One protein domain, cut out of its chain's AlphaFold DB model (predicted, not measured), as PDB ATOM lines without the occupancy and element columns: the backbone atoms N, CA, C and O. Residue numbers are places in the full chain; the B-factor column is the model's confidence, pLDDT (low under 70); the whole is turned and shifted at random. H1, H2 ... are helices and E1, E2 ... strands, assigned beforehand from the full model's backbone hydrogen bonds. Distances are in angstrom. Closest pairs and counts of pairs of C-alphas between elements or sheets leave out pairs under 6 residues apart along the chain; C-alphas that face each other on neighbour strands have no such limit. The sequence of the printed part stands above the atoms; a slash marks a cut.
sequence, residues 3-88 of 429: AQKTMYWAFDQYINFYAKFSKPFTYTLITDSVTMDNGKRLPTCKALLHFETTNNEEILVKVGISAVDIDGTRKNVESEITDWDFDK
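This is residues 3 to 88 of the 429 residues of the protein "Glyco_hydro_92 domain-containing protein" of Bacteroides faecalis (UniProt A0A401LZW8). A small sheet of three strands, E1 E2 E5, with helix H1 over one face, makes one arm of a loose, open shape; the long hairpin of E3 and E4 makes the other. The two arms are joined at one end by residues 22 to 25 and 51 to 60. The printed part has 86 residues, with five named strands and then one named helix along the chain; both sheets are antiparallel and the class is mixed, helices and strands. The whole is loose, with a radius of gyration of the C-alphas of 16.6 A, and elongated, spanning 47 by 29 by 20 A.

Find C-alpha 13 at (-12.973, 7.532, 0.826); from there E2 runs 26.6 A to residue 21. Beside it are E1, residues 3 to 6, 9.4 A, and E5, residues 61 to 66, 17.0 A. E3, residues 26 to 35, runs 29.3 A, and E4, residues 41 to 50, 28.4 A. H1, residues 70 to 80, 15.6 A, ends at C-alpha 80, (-13.817, -15.922, 6.726).

Look first at inner strand E2: its pairing is staggered, with E1 over residues 13 to 15 and E5 over 16 to 21. In the hairpin E1 and E2, N 3 and O 15 are 2.8 A apart; between E2 and E5, N 18 and O 64 are 3.1 A apart. H1 is on this sheet at a height of 7.1 A, over E5 and only just over E2, where 3 of its C-alphas fall; its closest C-alphas to E5 are Thr 73 and Ser 66, 4.9 A. It runs slantwise to the strands, at 53 degrees to E5 on the local plane, with every O i to N i+4 pair within hydrogen-bond range. In the hairpin E3 and E4, N 30 and O 46 are 2.8 A apart. E1 and E4 are near each other, with 7 pairs of C-alphas within 10 A, while E2 and E4 are apart.

The C-alphas farthest apart, Gly 39 and Lys 88, are 48.7 A apart. The printed part has no cut and no long link. Confidence is under 70 at residues 3 to 7.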
ATOM      1  N   ALA A   3     -15.108   4.816   9.799       50.25
ATOM      2  CA  ALA A   3     -13.835   5.517   9.883       50.25
ATOM      3  C   ALA A   3     -13.700   6.582   8.778       50.25
ATOM      4  O   ALA A   3     -14.208   6.436   7.667       50.25
ATOM      5  N   GLN A   4     -13.067   7.677   9.204       49.12
ATOM      6  CA  GLN A   4     -12.446   8.808   8.509       49.12
ATOM      7  C   GLN A   4     -12.703   8.984   7.000       49.12
ATOM      8  O   GLN A   4     -12.320   8.148   6.191       49.12
ATOM      9  N   LYS A   5     -13.221  10.166   6.631       52.56
ATOM     10  CA  LYS A   5     -13.133  10.710   5.269       52.56
ATOM     11  C   LYS A   5     -11.704  11.204   5.030       52.56
ATOM     12  O   LYS A   5     -11.299  12.182   5.663       52.56
ATOM     13  N   THR A   6     -10.940  10.550   4.159       56.06
ATOM     14  CA  THR A   6      -9.715  11.159   3.609       56.06
ATOM     15  C   THR A   6     -10.142  12.157   2.524       56.06
ATOM     16  O   THR A   6     -11.144  11.943   1.851       56.06
ATOM     17  N   MET A   7      -9.489  13.321   2.447       58.19
ATOM     18  CA  MET A   7      -9.825  14.400   1.491       58.19
ATOM     19  C   MET A   7      -8.612  14.794   0.637       58.19
ATOM     20  O   MET A   7      -8.505  15.941   0.207       58.19
ATOM     21  N   TYR A   8      -7.650  13.886   0.502       70.38
ATOM     22  CA  TYR A   8      -6.395  14.159  -0.188       70.38
ATOM     23  C   TYR A   8      -6.417  13.450  -1.533       70.38
ATOM     24  O   TYR A   8      -7.069  13.922  -2.455       70.38
ATOM     25  N   TRP A   9      -5.747  12.307  -1.642       76.88
ATOM     26  CA  TRP A   9      -5.623  11.616  -2.916       76.88
ATOM     27  C   TRP A   9      -6.938  10.982  -3.387       76.88
ATOM     28  O   TRP A   9      -7.349  11.178  -4.527       76.88
ATOM     29  N   ALA A  10      -7.637  10.298  -2.479       81.69
ATOM     30  CA  ALA A  10      -9.045   9.952  -2.622       81.69
ATOM     31  C   ALA A  10      -9.883  10.994  -1.863       81.69
ATOM     32  O   ALA A  10      -9.612  11.275  -0.692       81.69
ATOM     33  N   PHE A  11     -10.868  11.595  -2.533       71.75
ATOM     34  CA  PHE A  11     -11.638  12.726  -1.995       71.75
ATOM     35  C   PHE A  11     -12.795  12.305  -1.087       71.75
ATOM     36  O   PHE A  11     -13.132  13.015  -0.134       71.75
ATOM     37  N   ASP A  12     -13.406  11.164  -1.395       77.81
ATOM     38  CA  ASP A  12     -14.587  10.623  -0.731       77.81
ATOM     39  C   ASP A  12     -14.364   9.147  -0.377       77.81
ATOM     40  O   ASP A  12     -15.147   8.261  -0.714       77.81
ATOM     41  N   GLN A  13     -13.260   8.870   0.318       83.38
ATOM     42  CA  GLN A  13     -12.973   7.532   0.826       83.38
ATOM     43  C   GLN A  13     -13.649   7.321   2.181       83.38
ATOM     44  O   GLN A  13     -13.407   8.068   3.131       83.38
ATOM     45  N   TYR A  14     -14.448   6.264   2.290       81.25
ATOM     46  CA  TYR A  14     -14.982   5.776   3.557       81.25
ATOM     47  C   TYR A  14     -14.524   4.342   3.779       81.25
ATOM     48  O   TYR A  14     -14.518   3.538   2.849       81.25
ATOM     49  N   ILE A  15     -14.177   4.014   5.021       89.88
ATOM     50  CA  ILE A  15     -13.871   2.640   5.405       89.88
ATOM     51  C   ILE A  15     -14.600   2.294   6.697       89.88
ATOM     52  O   ILE A  15     -14.608   3.052   7.668       89.88
ATOM     53  N   ASN A  16     -15.264   1.151   6.708       93.25
ATOM     54  CA  ASN A  16     -15.897   0.592   7.890       93.25
ATOM     55  C   ASN A  16     -14.982  -0.489   8.451       93.25
ATOM     56  O   ASN A  16     -14.308  -1.181   7.693       93.25
ATOM     57  N   PHE A  17     -14.952  -0.629   9.776       95.25
ATOM     58  CA  PHE A  17     -14.248  -1.734  10.423       95.25
ATOM     59  C   PHE A  17     -15.111  -2.394  11.506       95.25
ATOM     60  O   PHE A  17     -15.895  -1.726  12.204       95.25
ATOM     61  N   TYR A  18     -14.914  -3.703  11.667       96.00
ATOM     62  CA  TYR A  18     -15.464  -4.537  12.733       96.00
ATOM     63  C   TYR A  18     -14.312  -5.271  13.417       96.00
ATOM     64  O   TYR A  18     -13.476  -5.868  12.741       96.00
ATOM     65  N   ALA A  19     -14.276  -5.218  14.748       96.25
ATOM     66  CA  ALA A  19     -13.300  -5.931  15.559       96.25
ATOM     67  C   ALA A  19     -14.017  -6.811  16.592       96.25
ATOM     68  O   ALA A  19     -14.894  -6.331  17.316       96.25
ATOM     69  N   LYS A  20     -13.636  -8.088  16.668       96.81
ATOM     70  CA  LYS A  20     -14.141  -9.063  17.645       96.81
ATOM     71  C   LYS A  20     -12.978  -9.543  18.501       96.81
ATOM     72  O   LYS A  20     -11.929  -9.878  17.962       96.81
ATOM     73  N   PHE A  21     -13.186  -9.613  19.812       97.75
ATOM     74  CA  PHE A  21     -12.162  -9.982  20.792       97.75
ATOM     75  C   PHE A  21     -12.508 -11.329  21.433       97.75
ATOM     76  O   PHE A  21     -13.688 -11.608  21.663       97.75
ATOM     77  N   SER A  22     -11.503 -12.163  21.711       97.50
ATOM     78  CA  SER A  22     -11.705 -13.471  22.358       97.50
ATOM     79  C   SER A  22     -12.131 -13.353  23.819       97.50
ATOM     80  O   SER A  22     -12.675 -14.304  24.378       97.50
ATOM     81  N   LYS A  23     -11.907 -12.182  24.426       97.38
ATOM     82  CA  LYS A  23     -12.205 -11.893  25.823       97.38
ATOM     83  C   LYS A  23     -13.160 -10.701  25.960       97.38
ATOM     84  O   LYS A  23     -13.014  -9.729  25.214       97.38
ATOM     85  N   PRO A  24     -14.117 -10.740  26.908       97.12
ATOM     86  CA  PRO A  24     -14.897  -9.566  27.275       97.12
ATOM     87  C   PRO A  24     -14.001  -8.413  27.738       97.12
ATOM     88  O   PRO A  24     -12.968  -8.627  28.371       97.12
ATOM     89  N   PHE A  25     -14.428  -7.190  27.450       97.38
ATOM     90  CA  PHE A  25     -13.749  -5.967  27.864       97.38
ATOM     91  C   PHE A  25     -14.766  -4.915  28.285       97.38
ATOM     92  O   PHE A  25     -15.906  -4.901  27.813       97.38
ATOM     93  N   THR A  26     -14.330  -3.997  29.138       97.62
ATOM     94  CA  THR A  26     -14.981  -2.693  29.289       97.62
ATOM     95  C   THR A  26     -14.242  -1.676  28.424       97.62
ATOM     96  O   THR A  26     -13.133  -1.933  27.957       97.62
ATOM     97  N   TYR A  27     -14.854  -0.533  28.124       95.62
ATOM     98  CA  TYR A  27     -14.216   0.459  27.265       95.62
ATOM     99  C   TYR A  27     -14.510   1.886  27.705       95.62
ATOM    100  O   TYR A  27     -15.558   2.177  28.278       95.62
ATOM    101  N   THR A  28     -13.590   2.779  27.355       94.38
ATOM    102  CA  THR A  28     -13.766   4.228  27.419       94.38
ATOM    103  C   THR A  28     -13.677   4.786  26.002       94.38
ATOM    104  O   THR A  28     -12.678   4.575  25.312       94.38
ATOM    105  N   LEU A  29     -14.716   5.495  25.555       91.56
ATOM    106  CA  LEU A  29     -14.664   6.262  24.309       91.56
ATOM    107  C   LEU A  29     -14.173   7.674  24.604       91.56
ATOM    108  O   LEU A  29     -14.739   8.381  25.434       91.56
ATOM    109  N   ILE A  30     -13.133   8.080  23.891       86.94
ATOM    110  CA  ILE A  30     -12.593   9.430  23.921       86.94
ATOM    111  C   ILE A  30     -12.962  10.070  22.590       86.94
ATOM    112  O   ILE A  30     -12.383   9.743  21.552       86.94
ATOM    113  N   THR A  31     -13.943  10.962  22.626       86.62
ATOM    114  CA  THR A  31     -14.328  11.801  21.491       86.62
ATOM    115  C   THR A  31     -13.740  13.190  21.691       86.62
ATOM    116  O   THR A  31     -14.089  13.871  22.654       86.62
ATOM    117  N   ASP A  32     -12.858  13.601  20.795       83.62
ATOM    118  CA  ASP A  32     -12.198  14.903  20.814       83.62
ATOM    119  C   ASP A  32     -12.192  15.487  19.389       83.62
ATOM    120  O   ASP A  32     -12.864  14.986  18.480       83.62
ATOM    121  N   SER A  33     -11.476  16.581  19.172       82.81
ATOM    122  CA  SER A  33     -11.237  17.134  17.852       82.81
ATOM    123  C   SER A  33      -9.857  17.766  17.758       82.81
ATOM    124  O   SER A  33      -9.470  18.518  18.648       82.81
ATOM    125  N   VAL A  34      -9.177  17.577  16.634       77.44
ATOM    126  CA  VAL A  34      -7.961  18.328  16.310       77.44
ATOM    127  C   VAL A  34      -8.347  19.544  15.479       77.44
ATOM    128  O   VAL A  34      -9.053  19.410  14.480       77.44
ATOM    129  N   THR A  35      -7.904  20.729  15.886       82.81
ATOM    130  CA  THR A  35      -8.017  21.940  15.066       82.81
ATOM    131  C   THR A  35      -6.841  21.977  14.100       82.81
ATOM    132  O   THR A  35      -5.693  22.018  14.530       82.81
ATOM    133  N   MET A  36      -7.130  21.935  12.804       78.00
ATOM    134  CA  MET A  36      -6.152  22.124  11.735       78.00
ATOM    135  C   MET A  36      -5.684  23.585  11.671       78.00
ATOM    136  O   MET A  36      -6.404  24.478  12.115       78.00
ATOM    137  N   ASP A  37      -4.548  23.847  11.019       80.38
ATOM    138  CA  ASP A  37      -3.991  25.202  10.837       80.38
ATOM    139  C   ASP A  37      -4.969  26.186  10.165       80.38
ATOM    140  O   ASP A  37      -4.923  27.389  10.401       80.38
ATOM    141  N   ASN A  38      -5.914  25.674   9.369       82.25
ATOM    142  CA  ASN A  38      -6.982  26.456   8.734       82.25
ATOM    143  C   ASN A  38      -8.233  26.657   9.620       82.25
ATOM    144  O   ASN A  38      -9.281  27.071   9.126       82.25
ATOM    145  N   GLY A  39      -8.168  26.303  10.906       81.00
ATOM    146  CA  GLY A  39      -9.271  26.403  11.863       81.00
ATOM    147  C   GLY A  39     -10.314  25.282  11.776       81.00
ATOM    148  O   GLY A  39     -11.231  25.236  12.599       81.00
ATOM    149  N   LYS A  40     -10.202  24.347  10.819       79.12
ATOM    150  CA  LYS A  40     -11.135  23.216  10.696       79.12
ATOM    151  C   LYS A  40     -10.931  22.233  11.849       79.12
ATOM    152  O   LYS A  40      -9.846  21.684  12.012       79.12
ATOM    153  N   ARG A  41     -11.992  21.945  12.609       77.19
ATOM    154  CA  ARG A  41     -11.985  20.889  13.635       77.19
ATOM    155  C   ARG A  41     -12.289  19.533  13.002       77.19
ATOM    156  O   ARG A  41     -13.364  19.342  12.433       77.19
ATOM    157  N   LEU A  42     -11.354  18.597  13.102       73.06
ATOM    158  CA  LEU A  42     -11.529  17.207  12.690       73.06
ATOM    159  C   LEU A  42     -11.866  16.356  13.915       73.06
ATOM    160  O   LEU A  42     -11.075  16.359  14.858       73.06
ATOM    161  N   PRO A  43     -13.002  15.638  13.933       75.12
ATOM    162  CA  PRO A  43     -13.342  14.773  15.050       75.12
ATOM    163  C   PRO A  43     -12.316  13.644  15.163       75.12
ATOM    164  O   PRO A  43     -11.976  12.992  14.175       75.12
ATOM    165  N   THR A  44     -11.846  13.393  16.376       80.31
ATOM    166  CA  THR A  44     -11.006  12.250  16.714       80.31
ATOM    167  C   THR A  44     -11.779  11.346  17.662       80.31
ATOM    168  O   THR A  44     -12.415  11.795  18.611       80.31
ATOM    169  N   CYS A  45     -11.756  10.046  17.384       83.44
ATOM    170  CA  CYS A  45     -12.365   9.041  18.243       83.44
ATOM    171  C   CYS A  45     -11.292   8.021  18.611       83.44
ATOM    172  O   CYS A  45     -10.668   7.433  17.726       83.44
ATOM    173  N   LYS A  46     -11.066   7.823  19.909       88.38
ATOM    174  CA  LYS A  46     -10.220   6.750  20.437       88.38
ATOM    175  C   LYS A  46     -11.079   5.842  21.306       88.38
ATOM    176  O   LYS A  46     -11.896   6.325  22.086       88.38
ATOM    177  N   ALA A  47     -10.872   4.536  21.196       90.62
ATOM    178  CA  ALA A  47     -11.450   3.558  22.107       90.62
ATOM    179  C   ALA A  47     -10.326   2.974  22.967       90.62
ATOM    180  O   ALA A  47      -9.416   2.335  22.442       90.62
ATOM    181  N   LEU A  48     -10.379   3.213  24.276       93.25
ATOM    182  CA  LEU A  48      -9.521   2.550  25.253       93.25
ATOM    183  C   LEU A  48     -10.250   1.303  25.751       93.25
ATOM    184  O   LEU A  48     -11.323   1.423  26.338       93.25
ATOM    185  N   LEU A  49      -9.693   0.124  25.490       96.00
ATOM    186  CA  LEU A  49     -10.285  -1.159  25.870       96.00
ATOM    187  C   LEU A  49      -9.582  -1.698  27.120       96.00
ATOM    188  O   LEU A  49      -8.355  -1.766  27.157       96.00
ATOM    189  N   HIS A  50     -10.357  -2.080  28.130       96.56
ATOM    190  CA  HIS A  50      -9.873  -2.624  29.393       96.56
ATOM    191  C   HIS A  50     -10.223  -4.108  29.481       96.56
ATOM    192  O   HIS A  50     -11.397  -4.483  29.452       96.56
ATOM    193  N   PHE A  51      -9.199  -4.939  29.631       97.38
ATOM    194  CA  PHE A  51      -9.332  -6.379  29.803       97.38
ATOM    195  C   PHE A  51      -8.842  -6.763  31.194       97.38
ATOM    196  O   PHE A  51      -7.791  -6.304  31.637       97.38
ATOM    197  N   GLU A  52      -9.582  -7.631  31.869       96.50
ATOM    198  CA  GLU A  52      -9.066  -8.332  33.042       96.50
ATOM    199  C   GLU A  52      -8.278  -9.540  32.544       96.50
ATOM    200  O   GLU A  52      -8.844 -10.348  31.818       96.50
ATOM    201  N   THR A  53      -6.998  -9.689  32.882       96.75
ATOM    202  CA  THR A  53      -6.156 -10.794  32.383       96.75
ATOM    203  C   THR A  53      -5.336 -11.437  33.487       96.75
ATOM    204  O   THR A  53      -4.911 -10.764  34.428       96.75
ATOM    205  N   THR A  54      -5.051 -12.731  33.352       96.38
ATOM    206  CA  THR A  54      -3.985 -13.372  34.134       96.38
ATOM    207  C   THR A  54      -2.620 -13.159  33.482       96.38
ATOM    208  O   THR A  54      -2.524 -12.742  32.327       96.38
ATOM    209  N   ASN A  55      -1.543 -13.452  34.216       95.75
ATOM    210  CA  ASN A  55      -0.193 -13.370  33.664       95.75
ATOM    211  C   ASN A  55      -0.060 -14.277  32.424       95.75
ATOM    212  O   ASN A  55      -0.436 -15.447  32.490       95.75
ATOM    213  N   ASN A  56       0.488 -13.739  31.331       94.75
ATOM    214  CA  ASN A  56       0.662 -14.412  30.035       94.75
ATOM    215  C   ASN A  56      -0.633 -14.895  29.349       94.75
ATOM    216  O   ASN A  56      -0.581 -15.802  28.524       94.75
ATOM    217  N   GLU A  57      -1.792 -14.321  29.677       97.00
ATOM    218  CA  GLU A  57      -3.017 -14.604  28.927       97.00
ATOM    219  C   GLU A  57      -3.013 -13.886  27.570       97.00
ATOM    220  O   GLU A  57      -2.823 -12.670  27.499       97.00
ATOM    221  N   GLU A  58      -3.260 -14.630  26.493       96.75
ATOM    222  CA  GLU A  58      -3.353 -14.087  25.139       96.75
ATOM    223  C   GLU A  58      -4.788 -13.653  24.812       96.75
ATOM    224  O   GLU A  58      -5.745 -14.419  24.946       96.75
ATOM    225  N   ILE A  59      -4.942 -12.417  24.333       97.44
ATOM    226  CA  ILE A  59      -6.209 -11.912  23.796       97.44
ATOM    227  C   ILE A  59      -6.097 -11.878  22.279       97.44
ATOM    228  O   ILE A  59      -5.259 -11.174  21.716       97.44
ATOM    229  N   LEU A  60      -6.984 -12.606  21.616       97.94
ATOM    230  CA  LEU A  60      -7.048 -12.662  20.167       97.94
ATOM    231  C   LEU A  60      -8.048 -11.635  19.651       97.94
ATOM    232  O   LEU A  60      -9.106 -11.408  20.249       97.94
ATOM    233  N   VAL A  61      -7.724 -11.040  18.506       97.88
ATOM    234  CA  VAL A  61      -8.556 -10.034  17.846       97.88
ATOM    235  C   VAL A  61      -8.735 -10.414  16.385       97.88
ATOM    236  O   VAL A  61      -7.765 -10.684  15.683       97.88
ATOM    237  N   LYS A  62      -9.982 -10.405  15.921       97.88
ATOM    238  CA  LYS A  62     -10.331 -10.509  14.501       97.88
ATOM    239  C   LYS A  62     -10.750  -9.137  14.024       97.88
ATOM    240  O   LYS A  62     -11.610  -8.531  14.664       97.88
ATOM    241  N   VAL A  63     -10.174  -8.667  12.926       97.00
ATOM    242  CA  VAL A  63     -10.497  -7.364  12.345       97.00
ATOM    243  C   VAL A  63     -10.784  -7.549  10.867       97.00
ATOM    244  O   VAL A  63     -10.018  -8.206  10.171       97.00
ATOM    245  N   GLY A  64     -11.874  -6.954  10.401       96.31
ATOM    246  CA  GLY A  64     -12.193  -6.856   8.984       96.31
ATOM    247  C   GLY A  64     -12.604  -5.442   8.628       96.31
ATOM    248  O   GLY A  64     -12.908  -4.625   9.508       96.31
ATOM    249  N   ILE A  65     -12.606  -5.177   7.328       96.62
ATOM    250  CA  ILE A  65     -12.950  -3.887   6.742       96.62
ATOM    251  C   ILE A  65     -13.969  -4.057   5.608       96.62
ATOM    252  O   ILE A  65     -14.103  -5.150   5.062       96.62
ATOM    253  N   SER A  66     -14.694  -2.986   5.288       96.38
ATOM    254  CA  SER A  66     -15.572  -2.892   4.114       96.38
ATOM    255  C   SER A  66     -15.722  -1.435   3.682       96.38
ATOM    256  O   SER A  66     -15.884  -0.537   4.517       96.38
ATOM    257  N   ALA A  67     -15.709  -1.194   2.372       94.56
ATOM    258  CA  ALA A  67     -16.024   0.113   1.795       94.56
ATOM    259  C   ALA A  67     -17.536   0.414   1.769       94.56
ATOM    260  O   ALA A  67     -17.927   1.555   1.533       94.56
ATOM    261  N   VAL A  68     -18.382  -0.588   2.030       95.75
ATOM    262  CA  VAL A  68     -19.842  -0.500   1.935       95.75
ATOM    263  C   VAL A  68     -20.440  -0.086   3.280       95.75
ATOM    264  O   VAL A  68     -20.835   1.066   3.462       95.75
ATOM    265  N   ASP A  69     -20.478  -0.996   4.256       95.12
ATOM    266  CA  ASP A  69     -21.096  -0.745   5.559       95.12
ATOM    267  C   ASP A  69     -20.569  -1.659   6.681       95.12
ATOM    268  O   ASP A  69     -19.766  -2.575   6.485       95.12
ATOM    269  N   ILE A  70     -20.994  -1.364   7.915       95.31
ATOM    270  CA  ILE A  70     -20.584  -2.098   9.122       95.31
ATOM    271  C   ILE A  70     -21.128  -3.535   9.117       95.31
ATOM    272  O   ILE A  70     -20.444  -4.435   9.606       95.31
ATOM    273  N   ASP A  71     -22.322  -3.763   8.565       95.69
ATOM    274  CA  ASP A  71     -22.932  -5.095   8.524       95.69
ATOM    275  C   ASP A  71     -22.186  -6.020   7.555       95.69
ATOM    276  O   ASP A  71     -21.878  -7.155   7.918       95.69
ATOM    277  N   GLY A  72     -21.808  -5.519   6.375       95.88
ATOM    278  CA  GLY A  72     -20.911  -6.192   5.433       95.88
ATOM    279  C   GLY A  72     -19.560  -6.480   6.071       95.88
ATOM    280  O   GLY A  72     -19.101  -7.617   6.064       95.88
ATOM    281  N   THR A  73     -18.995  -5.500   6.781       96.19
ATOM    282  CA  THR A  73     -17.741  -5.711   7.520       96.19
ATOM    283  C   THR A  73     -17.833  -6.863   8.527       96.19
ATOM    284  O   THR A  73     -16.911  -7.673   8.644       96.19
ATOM    285  N   ARG A  74     -18.934  -6.938   9.287       97.06
ATOM    286  CA  ARG A  74     -19.163  -8.032  10.236       97.06
ATOM    287  C   ARG A  74     -19.272  -9.366   9.506       97.06
ATOM    288  O   ARG A  74     -18.632 -10.320   9.943       97.06
ATOM    289  N   LYS A  75     -20.048  -9.427   8.419       97.38
ATOM    290  CA  LYS A  75     -20.193 -10.640   7.605       97.38
ATOM    291  C   LYS A  75     -18.843 -11.120   7.087       97.38
ATOM    292  O   LYS A  75     -18.562 -12.293   7.286       97.38
ATOM    293  N   ASN A  76     -17.998 -10.232   6.549       97.81
ATOM    294  CA  ASN A  76     -16.646 -10.570   6.086       97.81
ATOM    295  C   ASN A  76     -15.867 -11.324   7.181       97.81
ATOM    296  O   ASN A  76     -15.418 -12.451   6.975       97.81
ATOM    297  N   VAL A  77     -15.793 -10.755   8.393       97.69
ATOM    298  CA  VAL A  77     -15.079 -11.379   9.524       97.69
ATOM    299  C   VAL A  77     -15.711 -12.701   9.955       97.69
ATOM    300  O   VAL A  77     -14.997 -13.670  10.210       97.69
ATOM    301  N   GLU A  78     -17.036 -12.740  10.091       96.62
ATOM    302  CA  GLU A  78     -17.742 -13.912  10.615       96.62
ATOM    303  C   GLU A  78     -17.812 -15.070   9.606       96.62
ATOM    304  O   GLU A  78     -17.908 -16.218  10.043       96.62
ATOM    305  N   SER A  79     -17.699 -14.804   8.298       96.31
ATOM    306  CA  SER A  79     -17.631 -15.838   7.257       96.31
ATOM    307  C   SER A  79     -16.221 -16.376   7.018       96.31
ATOM    308  O   SER A  79     -16.069 -17.568   6.769       96.31
ATOM    309  N   GLU A  80     -15.190 -15.529   7.084       95.88
ATOM    310  CA  GLU A  80     -13.817 -15.922   6.726       95.88
ATOM    311  C   GLU A  80     -13.006 -16.442   7.920       95.88
ATOM    312  O   GLU A  80     -12.160 -17.322   7.763       95.88
ATOM    313  N   ILE A  81     -13.262 -15.921   9.128       95.00
ATOM    314  CA  ILE A  81     -12.503 -16.246  10.343       95.00
ATOM    315  C   ILE A  81     -13.467 -16.787  11.406       95.00
ATOM    316  O   ILE A  81     -13.787 -16.129  12.404       95.00
ATOM    317  N   THR A  82     -13.954 -18.012  11.207       93.75
ATOM    318  CA  THR A  82     -15.013 -18.611  12.040       93.75
ATOM    319  C   THR A  82     -14.542 -19.020  13.441       93.75
ATOM    320  O   THR A  82     -15.306 -18.923  14.400       93.75
ATOM    321  N   ASP A  83     -13.276 -19.423  13.600       94.56
ATOM    322  CA  ASP A  83     -12.687 -19.934  14.851       94.56
ATOM    323  C   ASP A  83     -11.588 -19.004  15.414       94.56
ATOM    324  O   ASP A  83     -11.300 -17.958  14.837       94.56
ATOM    325  N   TRP A  84     -11.055 -19.301  16.601       97.12
ATOM    326  CA  TRP A  84     -10.021 -18.493  17.274       97.12
ATOM    327  C   TRP A  84      -8.609 -19.080  17.108       97.12
ATOM    328  O   TRP A  84      -7.735 -18.818  17.924       97.12
ATOM    329  N   ASP A  85      -8.377 -19.889  16.075       96.62
ATOM    330  CA  ASP A  85      -7.080 -20.529  15.856       96.62
ATOM    331  C   ASP A  85      -6.170 -19.628  15.003       96.62
ATOM    332  O   ASP A  85      -6.213 -19.626  13.769       96.62
ATOM    333  N   PHE A  86      -5.348 -18.820  15.678       97.38
ATOM    334  CA  PHE A  86      -4.419 -17.904  15.014       97.38
ATOM    335  C   PHE A  86      -3.391 -18.642  14.145       97.38
ATOM    336  O   PHE A  86      -3.091 -18.205  13.029       97.38
ATOM    337  N   ASP A  87      -2.875 -19.776  14.621       97.50
ATOM    338  CA  ASP A  87      -1.862 -20.545  13.901       97.50
ATOM    339  C   ASP A  87      -2.433 -21.174  12.630       97.50
ATOM    340  O   ASP A  87      -1.766 -21.181  11.591       97.50
ATOM    341  N   LYS A  88      -3.695 -21.609  12.656       96.69
ATOM    342  CA  LYS A  88      -4.408 -22.055  11.455       96.69
ATOM    343  C   LYS A  88      -4.578 -20.930  10.436       96.69
ATOM    344  O   LYS A  88      -4.304 -21.150   9.255       96.69
TER     345      LYS A  88